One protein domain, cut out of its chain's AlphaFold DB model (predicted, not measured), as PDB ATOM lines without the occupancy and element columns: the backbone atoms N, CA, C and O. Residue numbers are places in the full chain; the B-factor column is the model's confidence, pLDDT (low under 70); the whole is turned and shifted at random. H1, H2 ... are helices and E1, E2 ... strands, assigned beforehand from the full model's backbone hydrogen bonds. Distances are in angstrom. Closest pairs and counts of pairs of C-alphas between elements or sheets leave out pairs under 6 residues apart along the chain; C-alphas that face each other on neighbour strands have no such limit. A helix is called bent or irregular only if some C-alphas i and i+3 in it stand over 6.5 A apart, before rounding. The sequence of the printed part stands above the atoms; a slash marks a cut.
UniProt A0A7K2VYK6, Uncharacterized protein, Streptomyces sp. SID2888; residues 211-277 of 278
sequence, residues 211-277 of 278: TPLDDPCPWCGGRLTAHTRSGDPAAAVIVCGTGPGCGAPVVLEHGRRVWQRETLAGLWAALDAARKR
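This is residues 211 to 277 of the 278 residues of an uncharacterized protein of Streptomyces sp. SID2888 (UniProt A0A7K2VYK6). A small twisted sheet of three strands has helix H1 slantwise over one face, packed on it by residues 261 to 267. The printed 67 residues, with E1, E2, E3, H1 in order, are mixed and compact, radius of gyration of the C-alphas 11.4 A, spans 36 by 26 by 20 A. The sheet, E1 - E2 - E3, is an antiparallel meander, each strand the antiparallel neighbour of the one before.

E1, residues 224 to 229, and E2, residues 232 to 240, form a hairpin; N 227 and O 237, 2.7 A apart, are within hydrogen-bond range. E2 bends by 54 degrees at residue 235. E2 and E3, residues 256 to 259, form another hairpin, with N 259 and O 238 at 2.8 A. H1, residues 261 to 275, is on the sheet at a height of 11.1 A; the closest C-alphas of E2 and H1, Ala 234 and Arg 261, are 6.6 A apart. H1 is irregular, only just, C-alphas 262 and 265 being 6.9 A apart; 9 of 11 O i to N i+4 pairs are within hydrogen-bond range.

E1 begins at (117.764, 175.831, 257.783). E2 spans 21.0 A and H1 22.0 A, ending at (130.450, 171.995, 264.674).

The printed part has no cut. The link E2 to E3 is long. Residues 229 to 235 are under pLDDT 70.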
ATOM      1  N   THR A 211     114.206 170.492 251.752       79.81
ATOM      2  CA  THR A 211     114.915 169.565 252.641       79.81
ATOM      3  C   THR A 211     115.400 170.321 253.875       79.81
ATOM      4  O   THR A 211     116.178 171.270 253.740       79.81
ATOM      5  N   PRO A 212     114.945 169.975 255.094       83.94
ATOM      6  CA  PRO A 212     115.503 170.566 256.304       83.94
ATOM      7  C   PRO A 212     116.956 170.107 256.474       83.94
ATOM      8  O   PRO A 212     117.250 168.929 256.293       83.94
ATOM      9  N   LEU A 213     117.852 171.026 256.830       84.94
ATOM     10  CA  LEU A 213     119.215 170.658 257.220       84.94
ATOM     11  C   LEU A 213     119.214 170.262 258.699       84.94
ATOM     12  O   LEU A 213     118.508 170.876 259.507       84.94
ATOM     13  N   ASP A 214     120.037 169.274 259.043       83.56
ATOM     14  CA  ASP A 214     120.199 168.814 260.427       83.56
ATOM     15  C   ASP A 214     120.884 169.873 261.299       83.56
ATOM     16  O   ASP A 214     120.574 170.022 262.483       83.56
ATOM     17  N   ASP A 215     121.796 170.646 260.707       86.12
ATOM     18  CA  ASP A 215     122.515 171.688 261.420       86.12
ATOM     19  C   ASP A 215     121.688 172.979 261.554       86.12
ATOM     20  O   ASP A 215     121.144 173.493 260.567       86.12
ATOM     21  N   PRO A 216     121.627 173.569 262.761       91.81
ATOM     22  CA  PRO A 216     120.979 174.852 262.954       91.81
ATOM     23  C   PRO A 216     121.805 175.989 262.340       91.81
ATOM     24  O   PRO A 216     123.023 175.920 262.184       91.81
ATOM     25  N   CYS A 217     121.136 177.099 262.044       91.88
ATOM     26  CA  CYS A 217     121.764 178.314 261.549       91.88
ATOM     27  C   CYS A 217     122.848 178.807 262.530       91.88
ATOM     28  O   CYS A 217     122.514 179.129 263.673       91.88
ATOM     29  N   PRO A 218     124.114 178.980 262.107       92.69
ATOM     30  CA  PRO A 218     125.215 179.269 263.030       92.69
ATOM     31  C   PRO A 218     125.148 180.680 263.636       92.69
ATOM     32  O   PRO A 218     125.849 180.972 264.600       92.69
ATOM     33  N   TRP A 219     124.288 181.557 263.103       93.50
ATOM     34  CA  TRP A 219     124.082 182.915 263.616       93.50
ATOM     35  C   TRP A 219     122.890 183.060 264.565       93.50
ATOM     36  O   TRP A 219     122.845 184.021 265.324       93.50
ATOM     37  N   CYS A 220     121.891 182.176 264.497       93.12
ATOM     38  CA  CYS A 220     120.653 182.353 265.273       93.12
ATOM     39  C   CYS A 220     120.044 181.061 265.831       93.12
ATOM     40  O   CYS A 220     118.996 181.119 266.463       93.12
ATOM     41  N   GLY A 221     120.637 179.898 265.560       91.19
ATOM     42  CA  GLY A 221     120.124 178.595 265.988       91.19
ATOM     43  C   GLY A 221     118.874 178.107 265.240       91.19
ATOM     44  O   GLY A 221     118.398 177.008 265.502       91.19
ATOM     45  N   GLY A 222     118.321 178.901 264.318       90.94
ATOM     46  CA  GLY A 222     117.095 178.562 263.591       90.94
ATOM     47  C   GLY A 222     117.254 177.421 262.591       90.94
ATOM     48  O   GLY A 222     118.348 177.165 262.092       90.94
ATOM     49  N   ARG A 223     116.140 176.770 262.241       92.94
ATOM     50  CA  ARG A 223     116.118 175.712 261.224       92.94
ATOM     51  C   ARG A 223     116.506 176.270 259.852       92.94
ATOM     52  O   ARG A 223     115.951 177.281 259.415       92.94
ATOM     53  N   LEU A 224     117.422 175.583 259.179       91.06
ATOM     54  CA  LEU A 224     117.764 175.831 257.783       91.06
ATOM     55  C   LEU A 224     116.965 174.882 256.883       91.06
ATOM     56  O   LEU A 224     116.695 173.735 257.243       91.06
ATOM     57  N   THR A 225     116.549 175.362 255.717       89.25
ATOM     58  CA  THR A 225     115.847 174.556 254.710       89.25
ATOM     59  C   THR A 225     116.465 174.812 253.345       89.25
ATOM     60  O   THR A 225     116.531 175.961 252.908       89.25
ATOM     61  N   ALA A 226     116.946 173.756 252.697       84.81
ATOM     62  CA  ALA A 226     117.418 173.784 251.323       84.81
ATOM     63  C   ALA A 226     116.236 173.647 250.365       84.81
ATOM     64  O   ALA A 226     115.356 172.813 250.553       84.81
ATOM     65  N   HIS A 227     116.252 174.449 249.314       80.94
ATOM     66  CA  HIS A 227     115.365 174.382 248.172       80.94
ATOM     67  C   HIS A 227     116.223 174.143 246.936       80.94
ATOM     68  O   HIS A 227     117.199 174.857 246.703       80.94
ATOM     69  N   THR A 228     115.869 173.148 246.136       72.44
ATOM     70  CA  THR A 228     116.474 172.920 244.823       72.44
ATOM     71  C   THR A 228     115.480 173.243 243.734       72.44
ATOM     72  O   THR A 228     114.270 173.117 243.913       72.44
ATOM     73  N   ARG A 229     115.976 173.664 242.575       66.75
ATOM     74  CA  ARG A 229     115.156 173.672 241.372       66.75
ATOM     75  C   ARG A 229     115.392 172.357 240.637       66.75
ATOM     76  O   ARG A 229     116.536 172.021 240.344       66.75
ATOM     77  N   SER A 230     114.317 171.632 240.328       62.06
ATOM     78  CA  SER A 230     114.382 170.459 239.444       62.06
ATOM     79  C   SER A 230     115.111 170.832 238.144       62.06
ATOM     80  O   SER A 230     114.794 171.842 237.509       62.06
ATOM     81  N   GLY A 231     116.120 170.040 237.774       56.81
ATOM     82  CA  GLY A 231     116.976 170.258 236.601       56.81
ATOM     83  C   GLY A 231     118.107 171.270 236.721       56.81
ATOM     84  O   GLY A 231     118.907 171.338 235.797       56.81
ATOM     85  N   ASP A 232     118.201 172.038 237.807       62.88
ATOM     86  CA  ASP A 232     119.317 172.963 238.017       62.88
ATOM     87  C   ASP A 232     119.836 172.855 239.459       62.88
ATOM     88  O   ASP A 232     119.402 173.592 240.355       62.88
ATOM     89  N   PRO A 233     120.783 171.930 239.706       59.16
ATOM     90  CA  PRO A 233     121.425 171.780 241.006       59.16
ATOM     91  C   PRO A 233     122.163 173.046 241.458       59.16
ATOM     92  O   PRO A 233     122.347 173.247 242.658       59.16
ATOM     93  N   ALA A 234     122.592 173.894 240.518       62.06
ATOM     94  CA  ALA A 234     123.333 175.109 240.817       62.06
ATOM     95  C   ALA A 234     122.432 176.269 241.262       62.06
ATOM     96  O   ALA A 234     122.915 177.203 241.903       62.06
ATOM     97  N   ALA A 235     121.127 176.177 241.001       66.38
ATOM     98  CA  ALA A 235     120.104 177.063 241.548       66.38
ATOM     99  C   ALA A 235     119.639 176.647 242.959       66.38
ATOM    100  O   ALA A 235     118.538 177.008 243.377       66.38
ATOM    101  N   ALA A 236     120.434 175.864 243.697       74.38
ATOM    102  CA  ALA A 236     120.128 175.518 245.079       74.38
ATOM    103  C   ALA A 236     120.178 176.758 245.985       74.38
ATOM    104  O   ALA A 236     121.116 177.556 245.944       74.38
ATOM    105  N   VAL A 237     119.165 176.885 246.838       84.81
ATOM    106  CA  VAL A 237     118.976 178.012 247.746       84.81
ATOM    107  C   VAL A 237     118.745 177.491 249.156       84.81
ATOM    108  O   VAL A 237     117.904 176.625 249.360       84.81
ATOM    109  N   ILE A 238     119.447 178.025 250.152       88.19
ATOM    110  CA  ILE A 238     119.193 177.705 251.564       88.19
ATOM    111  C   ILE A 238     118.516 178.899 252.226       88.19
ATOM    112  O   ILE A 238     118.924 180.041 252.035       88.19
ATOM    113  N   VAL A 239     117.475 178.640 253.015       91.31
ATOM    114  CA  VAL A 239     116.679 179.665 253.695       91.31
ATOM    115  C   VAL A 239     116.688 179.416 255.198       91.31
ATOM    116  O   VAL A 239     116.477 178.293 255.658       91.31
ATOM    117  N   CYS A 240     116.901 180.475 255.985       93.25
ATOM    118  CA  CYS A 240     116.753 180.415 257.439       93.25
ATOM    119  C   CYS A 240     115.303 180.688 257.863       93.25
ATOM    120  O   CYS A 240     114.718 181.715 257.504       93.25
ATOM    121  N   GLY A 241     114.743 179.796 258.683       89.56
ATOM    122  CA  GLY A 241     113.379 179.899 259.205       89.56
ATOM    123  C   GLY A 241     113.149 181.036 260.210       89.56
ATOM    124  O   GLY A 241     112.004 181.414 260.428       89.56
ATOM    125  N   THR A 242     114.207 181.617 260.790       88.56
ATOM    126  CA  THR A 242     114.115 182.696 261.800       88.56
ATOM    127  C   THR A 242     113.646 184.037 261.221       88.56
ATOM    128  O   THR A 242     113.204 184.915 261.959       88.56
ATOM    129  N   GLY A 243     113.727 184.226 259.901       85.88
ATOM    130  CA  GLY A 243     113.307 185.472 259.257       85.88
ATOM    131  C   GLY A 243     114.271 186.646 259.512       85.88
ATOM    132  O   GLY A 243     115.489 186.434 259.551       85.88
ATOM    133  N   PRO A 244     113.772 187.889 259.679       86.62
ATOM    134  CA  PRO A 244     114.611 189.090 259.695       86.62
ATOM    135  C   PRO A 244     115.474 189.223 260.957       86.62
ATOM    136  O   PRO A 244     116.478 189.930 260.933       86.62
ATOM    137  N   GLY A 245     115.133 188.509 262.038       88.06
ATOM    138  CA  GLY A 245     115.922 188.472 263.275       88.06
ATOM    139  C   GLY A 245     117.247 187.712 263.157       88.06
ATOM    140  O   GLY A 245     118.056 187.733 264.080       88.06
ATOM    141  N   CYS A 246     117.500 187.035 262.032       90.38
ATOM    142  CA  CYS A 246     118.772 186.368 261.788       90.38
ATOM    143  C   CYS A 246     119.864 187.387 261.405       90.38
ATOM    144  O   CYS A 246     119.767 188.067 260.377       90.38
ATOM    145  N   GLY A 247     120.933 187.440 262.206       89.62
ATOM    146  CA  GLY A 247     122.103 188.308 262.005       89.62
ATOM    147  C   GLY A 247     123.109 187.820 260.956       89.62
ATOM    148  O   GLY A 247     124.258 188.253 260.974       89.62
ATOM    149  N   ALA A 248     122.719 186.899 260.074       89.94
ATOM    150  CA  ALA A 248     123.612 186.384 259.044       89.94
ATOM    151  C   ALA A 248     123.992 187.467 258.010       89.94
ATOM    152  O   ALA A 248     123.122 188.244 257.599       89.94
ATOM    153  N   PRO A 249     125.251 187.491 257.532       89.12
ATOM    154  CA  PRO A 249     125.755 188.494 256.594       89.12
ATOM    155  C   PRO A 249     125.370 188.175 255.136       89.12
ATOM    156  O   PRO A 249     126.224 188.114 254.260       89.12
ATOM    157  N   VAL A 250     124.083 187.938 254.871       89.12
ATOM    158  CA  VAL A 250     123.543 187.679 253.520       89.12
ATOM    159  C   VAL A 250     122.281 188.486 253.261       89.12
ATOM    160  O   VAL A 250     121.673 189.009 254.195       89.12
ATOM    161  N   VAL A 251     121.877 188.603 251.998       84.12
ATOM    162  CA  VAL A 251     120.709 189.397 251.601       84.12
ATOM    163  C   VAL A 251     119.426 188.834 252.234       84.12
ATOM    164  O   VAL A 251     119.273 187.627 252.441       84.12
ATOM    165  N   LEU A 252     118.517 189.739 252.604       88.25
ATOM    166  CA  LEU A 252     117.151 189.390 252.980       88.25
ATOM    167  C   LEU A 252     116.302 189.332 251.714       88.25
ATOM    168  O   LEU A 252     116.060 190.365 251.095       88.25
ATOM    169  N   GLU A 253     115.799 188.154 251.372       87.12
ATOM    170  CA  GLU A 253     114.799 187.991 250.320       87.12
ATOM    171  C   GLU A 253     113.482 187.567 250.959       87.12
ATOM    172  O   GLU A 253     113.440 186.654 251.785       87.12
ATOM    173  N   HIS A 254     112.394 188.259 250.618       85.38
ATOM    174  CA  HIS A 254     111.057 187.977 251.158       85.38
ATOM    175  C   HIS A 254     111.023 187.874 252.702       85.38
ATOM    176  O   HIS A 254     110.302 187.061 253.278       85.38
ATOM    177  N   GLY A 255     111.837 188.690 253.386       86.44
ATOM    178  CA  GLY A 255     111.922 188.719 254.850       86.44
ATOM    179  C   GLY A 255     112.701 187.558 255.481       86.44
ATOM    180  O   GLY A 255     112.666 187.406 256.701       86.44
ATOM    181  N   ARG A 256     113.413 186.743 254.699       89.56
ATOM    182  CA  ARG A 256     114.255 185.646 255.197       89.56
ATOM    183  C   ARG A 256     115.682 185.786 254.694       89.56
ATOM    184  O   ARG A 256     115.922 186.371 253.645       89.56
ATOM    185  N   ARG A 257     116.644 185.275 255.464       91.31
ATOM    186  CA  ARG A 257     118.038 185.188 255.013       91.31
ATOM    187  C   ARG A 257     118.149 184.042 254.027       91.31
ATOM    188  O   ARG A 257     117.721 182.928 254.346       91.31
ATOM    189  N   VAL A 258     118.695 184.354 252.861       90.62
ATOM    190  CA  VAL A 258     118.780 183.435 251.737       90.62
ATOM    191  C   VAL A 258     120.232 183.323 251.296       90.62
ATOM    192  O   VAL A 258     120.893 184.331 251.055       90.62
ATOM    193  N   TRP A 259     120.723 182.088 251.220       89.31
ATOM    194  CA  TRP A 259     122.029 181.764 250.661       89.31
ATOM    195  C   TRP A 259     121.832 181.145 249.285       89.31
ATOM    196  O   TRP A 259     121.202 180.096 249.161       89.31
ATOM    197  N   GLN A 260     122.386 181.798 248.273       86.19
ATOM    198  CA  GLN A 260     122.459 181.324 246.889       86.19
ATOM    199  C   GLN A 260     123.918 181.010 246.533       86.19
ATOM    200  O   GLN A 260     124.812 181.273 247.347       86.19
ATOM    201  N   ARG A 261     124.147 180.448 245.339       80.06
ATOM    202  CA  ARG A 261     125.425 179.930 244.813       80.06
ATOM    203  C   ARG A 261     126.681 180.630 245.354       80.06
ATOM    204  O   ARG A 261     127.527 179.972 245.952       80.06
ATOM    205  N   GLU A 262     126.778 181.950 245.224       81.31
ATOM    206  CA  GLU A 262     127.963 182.748 245.582       81.31
ATOM    207  C   GLU A 262     128.196 182.834 247.100       81.31
ATOM    208  O   GLU A 262     129.324 182.942 247.574       81.31
ATOM    209  N   THR A 263     127.121 182.774 247.884       84.56
ATOM    210  CA  THR A 263     127.142 182.907 249.353       84.56
ATOM    211  C   THR A 263     127.130 181.565 250.084       84.56
ATOM    212  O   THR A 263     127.347 181.505 251.298       84.56
ATOM    213  N   LEU A 264     126.892 180.475 249.352       84.75
ATOM    214  CA  LEU A 264     126.688 179.139 249.904       84.75
ATOM    215  C   LEU A 264     127.974 178.581 250.535       84.75
ATOM    216  O   LEU A 264     127.925 177.950 251.590       84.75
ATOM    217  N   ALA A 265     129.137 178.901 249.958       82.00
ATOM    218  CA  ALA A 265     130.441 178.562 250.529       82.00
ATOM    219  C   ALA A 265     130.642 179.174 251.930       82.00
ATOM    220  O   ALA A 265     131.120 178.504 252.848       82.00
ATOM    221  N   GLY A 266     130.209 180.426 252.128       84.50
ATOM    222  CA  GLY A 266     130.300 181.115 253.418       84.50
ATOM    223  C   GLY A 266     129.415 180.488 254.500       84.50
ATOM    224  O   GLY A 266     129.825 180.396 255.657       84.50
ATOM    225  N   LEU A 267     128.225 180.000 254.126       87.38
ATOM    226  CA  LEU A 267     127.362 179.237 255.033       87.38
ATOM    227  C   LEU A 267     128.036 177.947 255.495       87.38
ATOM    228  O   LEU A 267     128.062 177.671 256.692       87.38
ATOM    229  N   TRP A 268     128.604 177.177 254.568       85.25
ATOM    230  CA  TRP A 268     129.251 175.912 254.910       85.25
ATOM    231  C   TRP A 268     130.473 176.096 255.800       85.25
ATOM    232  O   TRP A 268     130.608 175.373 256.785       85.25
ATOM    233  N   ALA A 269     131.308 177.100 255.524       85.38
ATOM    234  CA  ALA A 269     132.435 177.439 256.390       85.38
ATOM    235  C   ALA A 269     131.972 177.788 257.818       85.38
ATOM    236  O   ALA A 269     132.579 177.352 258.797       85.38
ATOM    237  N   ALA A 270     130.867 178.530 257.954       88.06
ATOM    238  CA  ALA A 270     130.297 178.875 259.255       88.06
ATOM    239  C   ALA A 270     129.696 177.659 259.984       88.06
ATOM    240  O   ALA A 270     129.862 177.537 261.198       88.06
ATOM    241  N   LEU A 271     129.028 176.755 259.261       87.88
ATOM    242  CA  LEU A 271     128.490 175.507 259.813       87.88
ATOM    243  C   LEU A 271     129.607 174.573 260.293       87.88
ATOM    244  O   LEU A 271     129.526 174.046 261.400       87.88
ATOM    245  N   ASP A 272     130.669 174.402 259.504       85.62
ATOM    246  CA  ASP A 272     131.827 173.589 259.888       85.62
ATOM    247  C   ASP A 272     132.538 174.164 261.125       85.62
ATOM    248  O   ASP A 272     132.830 173.446 262.084       85.62
ATOM    249  N   ALA A 273     132.733 175.487 261.162       85.94
ATOM    250  CA  ALA A 273     133.288 176.169 262.325       85.94
ATOM    251  C   ALA A 273     132.400 176.032 263.573       85.94
ATOM    252  O   ALA A 273     132.926 175.919 264.679       85.94
ATOM    253  N   ALA A 274     131.071 176.041 263.421       86.19
ATOM    254  CA  ALA A 274     130.139 175.848 264.527       86.19
ATOM    255  C   ALA A 274     130.199 174.420 265.088       86.19
ATOM    256  O   ALA A 274     130.233 174.263 266.306       86.19
ATOM    257  N   ARG A 275     130.299 173.394 264.230       83.25
ATOM    258  CA  ARG A 275     130.450 171.995 264.674       83.25
ATOM    259  C   ARG A 275     131.731 171.768 265.459       83.25
ATOM    260  O   ARG A 275     131.697 171.097 266.475       83.25
ATOM    261  N   LYS A 276     132.846 172.363 265.025       83.31
ATOM    262  CA  LYS A 276     134.149 172.249 265.707       83.31
ATOM    263  C   LYS A 276     134.190 172.892 267.100       83.31
ATOM    264  O   LYS A 276     135.179 172.718 267.804       83.31
ATOM    265  N   ARG A 277     133.178 173.685 267.473       78.56
ATOM    266  CA  ARG A 277     133.067 174.312 268.803       78.56
ATOM    267  C   ARG A 277     132.274 173.471 269.805       78.56
ATOM    268  O   ARG A 277     132.304 173.811 270.985       78.56
TER     269      ARG A 277